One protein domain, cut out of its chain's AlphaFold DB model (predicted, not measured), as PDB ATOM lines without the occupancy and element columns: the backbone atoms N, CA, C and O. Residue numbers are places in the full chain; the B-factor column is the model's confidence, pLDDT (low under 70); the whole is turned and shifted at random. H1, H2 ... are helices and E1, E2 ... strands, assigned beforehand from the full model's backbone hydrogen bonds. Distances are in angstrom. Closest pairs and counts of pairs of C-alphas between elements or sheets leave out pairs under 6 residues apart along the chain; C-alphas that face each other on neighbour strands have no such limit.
ATOM      1  N   HIS A 152      15.341  10.006 161.366       73.88
ATOM      2  CA  HIS A 152      16.414  10.821 160.772       73.88
ATOM      3  C   HIS A 152      15.865  12.025 159.983       73.88
ATOM      4  O   HIS A 152      16.444  13.114 160.013       73.88
ATOM      5  N   ALA A 153      14.749  11.832 159.274       80.19
ATOM      6  CA  ALA A 153      14.096  12.890 158.511       80.19
ATOM      7  C   ALA A 153      13.618  14.018 159.433       80.19
ATOM      8  O   ALA A 153      13.936  15.179 159.189       80.19
ATOM      9  N   GLU A 154      12.964  13.678 160.543       82.31
ATOM     10  CA  GLU A 154      12.514  14.651 161.541       82.31
ATOM     11  C   GLU A 154      13.683  15.342 162.257       82.31
ATOM     12  O   GLU A 154      13.637  16.551 162.479       82.31
ATOM     13  N   ALA A 155      14.763  14.621 162.581       76.69
ATOM     14  CA  ALA A 155      15.969  15.232 163.145       76.69
ATOM     15  C   ALA A 155      16.586  16.251 162.172       76.69
ATOM     16  O   ALA A 155      16.916  17.372 162.558       76.69
ATOM     17  N   THR A 156      16.664  15.892 160.888       80.94
ATOM     18  CA  THR A 156      17.166  16.782 159.835       80.94
ATOM     19  C   THR A 156      16.248  17.986 159.632       80.94
ATOM     20  O   THR A 156      16.742  19.106 159.501       80.94
ATOM     21  N   ALA A 157      14.929  17.779 159.636       86.88
ATOM     22  CA  ALA A 157      13.936  18.839 159.509       86.88
ATOM     23  C   ALA A 157      14.038  19.836 160.669       86.88
ATOM     24  O   ALA A 157      14.113  21.039 160.432       86.88
ATOM     25  N   ARG A 158      14.173  19.345 161.908       83.69
ATOM     26  CA  ARG A 158      14.399  20.204 163.077       83.69
ATOM     27  C   ARG A 158      15.689  21.006 162.962       83.69
ATOM     28  O   ARG A 158      15.690  22.176 163.316       83.69
ATOM     29  N   CYS A 159      16.759  20.435 162.405       84.38
ATOM     30  CA  CYS A 159      17.999  21.177 162.177       84.38
ATOM     31  C   CYS A 159      17.916  22.227 161.060       84.38
ATOM     32  O   CYS A 159      18.661  23.198 161.122       84.38
ATOM     33  N   LYS A 160      17.059  22.064 160.041       86.62
ATOM     34  CA  LYS A 160      16.965  23.026 158.924       86.62
ATOM     35  C   LYS A 160      16.493  24.418 159.368       86.62
ATOM     36  O   LYS A 160      16.837  25.390 158.709       86.62
ATOM     37  N   GLY A 161      15.767  24.513 160.483       87.50
ATOM     38  CA  GLY A 161      15.285  25.776 161.051       87.50
ATOM     39  C   GLY A 161      16.091  26.308 162.238       87.50
ATOM     40  O   GLY A 161      15.647  27.260 162.875       87.50
ATOM     41  N   LEU A 162      17.238  25.703 162.583       90.06
ATOM     42  CA  LEU A 162      17.989  26.128 163.765       90.06
ATOM     43  C   LEU A 162      18.594  27.521 163.559       90.06
ATOM     44  O   LEU A 162      19.525  27.702 162.772       90.06
ATOM     45  N   ARG A 163      18.092  28.496 164.316       93.19
ATOM     46  CA  ARG A 163      18.685  29.830 164.402       93.19
ATOM     47  C   ARG A 163      19.801  29.835 165.442       93.19
ATOM     48  O   ARG A 163      19.746  29.102 166.431       93.19
ATOM     49  N   ARG A 164      20.824  30.666 165.221       94.69
ATOM     50  CA  ARG A 164      21.802  30.948 166.276       94.69
ATOM     51  C   ARG A 164      21.108  31.730 167.378       94.69
ATOM     52  O   ARG A 164      20.396  32.690 167.104       94.69
ATOM     53  N   THR A 165      21.335  31.302 168.605       94.50
ATOM     54  CA  THR A 165      20.948  32.021 169.810       94.50
ATOM     55  C   THR A 165      22.181  32.756 170.310       94.50
ATOM     56  O   THR A 165      23.261  32.163 170.400       94.50
ATOM     57  N   GLN A 166      22.037  34.050 170.577       95.19
ATOM     58  CA  GLN A 166      23.091  34.812 171.230       95.19
ATOM     59  C   GLN A 166      23.020  34.553 172.731       95.19
ATOM     60  O   GLN A 166      21.954  34.656 173.331       95.19
ATOM     61  N   ILE A 167      24.147  34.165 173.313       92.50
ATOM     62  CA  ILE A 167      24.296  33.945 174.745       92.50
ATOM     63  C   ILE A 167      25.389  34.890 175.217       92.50
ATOM     64  O   ILE A 167      26.521  34.817 174.737       92.50
ATOM     65  N   THR A 168      25.033  35.780 176.137       95.75
ATOM     66  CA  THR A 168      25.979  36.686 176.785       95.75
ATOM     67  C   THR A 168      26.561  35.986 178.004       95.75
ATOM     68  O   THR A 168      25.823  35.498 178.859       95.75
ATOM     69  N   SER A 169      27.882  35.890 178.056       94.00
ATOM     70  CA  SER A 169      28.606  35.322 179.186       94.00
ATOM     71  C   SER A 169      28.798  36.362 180.300       94.00
ATOM     72  O   SER A 169      28.529  37.549 180.112       94.00
ATOM     73  N   ALA A 170      29.230  35.921 181.484       94.31
ATOM     74  CA  ALA A 170      29.387  36.773 182.669       94.31
ATOM     75  C   ALA A 170      30.448  37.878 182.493       94.31
ATOM     76  O   ALA A 170      30.368  38.925 183.125       94.31
ATOM     77  N   ASP A 171      31.415  37.654 181.607       94.88
ATOM     78  CA  ASP A 171      32.432  38.613 181.168       94.88
ATOM     79  C   ASP A 171      31.903  39.636 180.144       94.88
ATOM     80  O   ASP A 171      32.647  40.507 179.702       94.88
ATOM     81  N   GLY A 172      30.628  39.552 179.754       96.50
ATOM     82  CA  GLY A 172      29.998  40.449 178.782       96.50
ATOM     83  C   GLY A 172      30.241  40.067 177.320       96.50
ATOM     84  O   GLY A 172      29.719  40.727 176.422       96.50
ATOM     85  N   SER A 173      30.989  38.995 177.049       96.62
ATOM     86  CA  SER A 173      31.184  38.494 175.689       96.62
ATOM     87  C   SER A 173      29.908  37.842 175.147       96.62
ATOM     88  O   SER A 173      29.210  37.098 175.840       96.62
ATOM     89  N   VAL A 174      29.577  38.133 173.884       96.12
ATOM     90  CA  VAL A 174      28.381  37.606 173.211       96.12
ATOM     91  C   VAL A 174      28.784  36.481 172.265       96.12
ATOM     92  O   VAL A 174      29.458  36.703 171.258       96.12
ATOM     93  N   TYR A 175      28.325  35.264 172.550       95.38
ATOM     94  CA  TYR A 175      28.555  34.092 171.712       95.38
ATOM     95  C   TYR A 175      27.315  33.757 170.893       95.38
ATOM     96  O   TYR A 175      26.208  33.679 171.415       95.38
ATOM     97  N   SER A 176      27.495  33.493 169.601       96.19
ATOM     98  CA  SER A 176      26.419  32.992 168.741       96.19
ATOM     99  C   SER A 176      26.479  31.467 168.659       96.19
ATOM    100  O   SER A 176      27.275  30.919 167.895       96.19
ATOM    101  N   LEU A 177      25.636  30.781 169.431       97.38
ATOM    102  CA  LEU A 177      25.627  29.321 169.559       97.38
ATOM    103  C   LEU A 177      24.336  28.709 168.998       97.38
ATOM    104  O   LEU A 177      23.302  29.357 168.877       97.38
ATOM    105  N   PHE A 178      24.391  27.431 168.646       97.12
ATOM    106  CA  PHE A 178      23.243  26.624 168.245       97.12
ATOM    107  C   PHE A 178      22.804  25.748 169.421       97.12
ATOM    108  O   PHE A 178      23.571  24.894 169.867       97.12
ATOM    109  N   VAL A 179      21.578  25.940 169.906       95.44
ATOM    110  CA  VAL A 179      21.021  25.194 171.047       95.44
ATOM    111  C   VAL A 179      20.236  23.980 170.553       95.44
ATOM    112  O   VAL A 179      19.497  24.066 169.571       95.44
ATOM    113  N   CYS A 180      20.400  22.830 171.207       94.81
ATOM    114  CA  CYS A 180      19.680  21.612 170.852       94.81
ATOM    115  C   CYS A 180      18.152  21.803 170.987       94.81
ATOM    116  O   CYS A 180      17.680  22.188 172.051       94.81
ATOM    117  N   PRO A 181      17.343  21.468 169.964       93.31
ATOM    118  CA  PRO A 181      15.887  21.651 169.993       93.31
ATOM    119  C   PRO A 181      15.145  20.516 170.727       93.31
ATOM    120  O   PRO A 181      13.943  20.316 170.530       93.31
ATOM    121  N   MET A 182      15.853  19.669 171.478       88.88
ATOM    122  CA  MET A 182      15.259  18.531 172.175       88.88
ATOM    123  C   MET A 182      14.777  18.972 173.556       88.88
ATOM    124  O   MET A 182      15.548  19.539 174.323       88.88
ATOM    125  N   ALA A 183      13.512  18.691 173.881       88.62
ATOM    126  CA  ALA A 183      12.952  19.025 175.187       88.62
ATOM    127  C   ALA A 183      13.796  18.397 176.313       88.62
ATOM    128  O   ALA A 183      14.074  17.197 176.285       88.62
ATOM    129  N   GLY A 184      14.225  19.223 177.270       90.44
ATOM    130  CA  GLY A 184      15.100  18.814 178.373       90.44
ATOM    131  C   GLY A 184      16.597  18.758 178.038       90.44
ATOM    132  O   GLY A 184      17.379  18.341 178.887       90.44
ATOM    133  N   CYS A 185      17.019  19.167 176.837       92.44
ATOM    134  CA  CYS A 185      18.431  19.296 176.488       92.44
ATOM    135  C   CYS A 185      18.853  20.770 176.434       92.44
ATOM    136  O   CYS A 185      18.320  21.542 175.644       92.44
ATOM    137  N   SER A 186      19.844  21.145 177.242       93.00
ATOM    138  CA  SER A 186      20.425  22.497 177.297       93.00
ATOM    139  C   SER A 186      21.774  22.606 176.576       93.00
ATOM    140  O   SER A 186      22.485  23.596 176.729       93.00
ATOM    141  N   ALA A 187      22.157  21.593 175.793       94.38
ATOM    142  CA  ALA A 187      23.442  21.593 175.108       94.38
ATOM    143  C   ALA A 187      23.481  22.654 173.996       94.38
ATOM    144  O   ALA A 187      22.604  22.698 173.127       94.38
ATOM    145  N   ALA A 188      24.533  23.475 174.007       95.81
ATOM    146  CA  ALA A 188      24.803  24.500 173.008       95.81
ATOM    147  C   ALA A 188      26.121  24.209 172.279       95.81
ATOM    148  O   ALA A 188      27.083  23.717 172.868       95.81
ATOM    149  N   TYR A 189      26.169  24.515 170.984       96.50
ATOM    150  CA  TYR A 189      27.305  24.205 170.121       96.50
ATOM    151  C   TYR A 189      27.680  25.386 169.230       96.50
ATOM    152  O   TYR A 189      26.813  26.099 168.736       96.50
ATOM    153  N   GLY A 190      28.967  25.535 168.914       94.94
ATOM    154  CA  GLY A 190      29.432  26.556 167.966       94.94
ATOM    155  C   GLY A 190      29.071  26.279 166.499       94.94
ATOM    156  O   GLY A 190      29.187  27.167 165.660       94.94
ATOM    157  N   SER A 191      28.621  25.064 166.157       95.62
ATOM    158  CA  SER A 191      28.287  24.699 164.774       95.62
ATOM    159  C   SER A 191      27.053  23.806 164.654       95.62
ATOM    160  O   SER A 191      26.802  22.926 165.480       95.62
ATOM    161  N   ILE A 192      26.315  23.978 163.553       93.50
ATOM    162  CA  ILE A 192      25.134  23.166 163.228       93.50
ATOM    163  C   ILE A 192      25.474  21.678 163.037       93.50
ATOM    164  O   ILE A 192      24.669  20.806 163.356       93.50
ATOM    165  N   GLN A 193      26.680  21.370 162.547       90.88
ATOM    166  CA  GLN A 193      27.150  19.990 162.395       90.88
ATOM    167  C   GLN A 193      27.290  19.292 163.753       90.88
ATOM    168  O   GLN A 193      26.936  18.120 163.884       90.88
ATOM    169  N   SER A 194      27.738  20.026 164.774       92.94
ATOM    170  CA  SER A 194      27.857  19.505 166.137       92.94
ATOM    171  C   SER A 194      26.488  19.220 166.754       92.94
ATOM    172  O   SER A 194      26.321  18.177 167.381       92.94
ATOM    173  N   VAL A 195      25.484  20.071 166.496       93.62
ATOM    174  CA  VAL A 195      24.092  19.832 166.934       93.62
ATOM    175  C   VAL A 195      23.527  18.583 166.266       93.62
ATOM    176  O   VAL A 195      22.965  17.728 166.944       93.62
ATOM    177  N   LYS A 196      23.714  18.436 164.946       89.44
ATOM    178  CA  LYS A 196      23.279  17.240 164.207       89.44
ATOM    179  C   LYS A 196      23.882  15.977 164.815       89.44
ATOM    180  O   LYS A 196      23.153  15.039 165.119       89.44
ATOM    181  N   ARG A 197      25.199  15.978 165.043       86.38
ATOM    182  CA  ARG A 197      25.908  14.862 165.684       86.38
ATOM    183  C   ARG A 197      25.328  14.546 167.063       86.38
ATOM    184  O   ARG A 197      24.972  13.400 167.313       86.38
ATOM    185  N   HIS A 198      25.162  15.557 167.910       90.06
ATOM    186  CA  HIS A 198      24.568  15.400 169.233       90.06
ATOM    187  C   HIS A 198      23.149  14.812 169.184       90.06
ATOM    188  O   HIS A 198      22.816  13.942 169.986       90.06
ATOM    189  N   MET A 199      22.309  15.241 168.238       88.19
ATOM    190  CA  MET A 199      20.951  14.709 168.092       88.19
ATOM    191  C   MET A 199      20.941  13.226 167.704       88.19
ATOM    192  O   MET A 199      20.084  12.487 168.192       88.19
ATOM    193  N   TYR A 200      21.884  12.780 166.869       83.25
ATOM    194  CA  TYR A 200      22.038  11.359 166.539       83.25
ATOM    195  C   TYR A 200      22.502  10.543 167.748       83.25
ATOM    196  O   TYR A 200      21.913   9.504 168.052       83.25
ATOM    197  N   GLU A 201      23.498  11.047 168.481       83.56
ATOM    198  CA  GLU A 201      24.049  10.389 169.670       83.56
ATOM    199  C   GLU A 201      23.014  10.279 170.798       83.56
ATOM    200  O   GLU A 201      22.806   9.200 171.349       83.56
ATOM    201  N   THR A 202      22.294  11.363 171.090       83.38
ATOM    202  CA  THR A 202      21.319  11.428 172.197       83.38
ATOM    203  C   THR A 202      20.114  10.513 171.977       83.38
ATOM    204  O   THR A 202      19.480  10.067 172.934       83.38
ATOM    205  N   ARG A 203      19.788  10.206 170.718       76.00
ATOM    206  CA  ARG A 203      18.659   9.333 170.371       76.00
ATOM    207  C   ARG A 203      19.040   7.893 170.080       76.00
ATOM    208  O   ARG A 203      18.141   7.082 169.903       76.00
ATOM    209  N   GLY A 204      20.334   7.582 170.013       76.00
ATOM    210  CA  GLY A 204      20.783   6.259 169.597       76.00
ATOM    211  C   GLY A 204      20.339   5.929 168.172       76.00
ATOM    212  O   GLY A 204      19.921   4.806 167.915       76.00
TER     213      GLY A 204
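This is residues 152 to 204 of the 249 residues of an uncharacterized protein of Auricularia subglabra (strain TFB-10046 / SS5) (UniProt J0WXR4). A rod with two antiparallel helices, H1 and H2, side by side at one end and a two-stranded hairpin, E1 and E2, reaching to the other; the loop of residues 180 to 191 folds back beside E2. The 53 printed residues run H1, E1, E2, H2, a mixed class, only just compact and close to loose, with a radius of gyration of the C-alphas of 11.8 A and spans of 38 by 18 by 17 A.

H1, residues 152 to 160, begins at C-alpha 152 (16.414, 10.821, 160.772) and is 12.4 A long. E1 is residues 165 to 168, 9.8 A, and E2 residues 174 to 179, 14.6 A. H2, residues 192 to 203, is 16.9 A long and ends at C-alpha 203 (18.659, 9.333, 170.371).

H1 and H2 touch, closest at the C-alphas of Cys 159 and Lys 196, 6.9 A. They run opposite ways at a shallow tilt of 34 degrees, only just short of steep. In the hairpin E1 and E2, N 165 and O 177 are within hydrogen-bond range at 2.8 A. Residues 178 to 179 of E2 pair antiparallel with residues 188 to 189. E2 and H2 come closest at the C-alphas of Phe 178 and Ile 192, 6.4 A. H1 and E2 are apart, as are E1 and H2. In H1 and H2 every O i to N i+4 pair is within hydrogen-bond range.

The farthest C-alphas, Ala 153 and Asp 171, are 38.9 A apart. The printed part has no cut; the link from E2 to H2 is long, and no printed residue is under 70 in pLDDT.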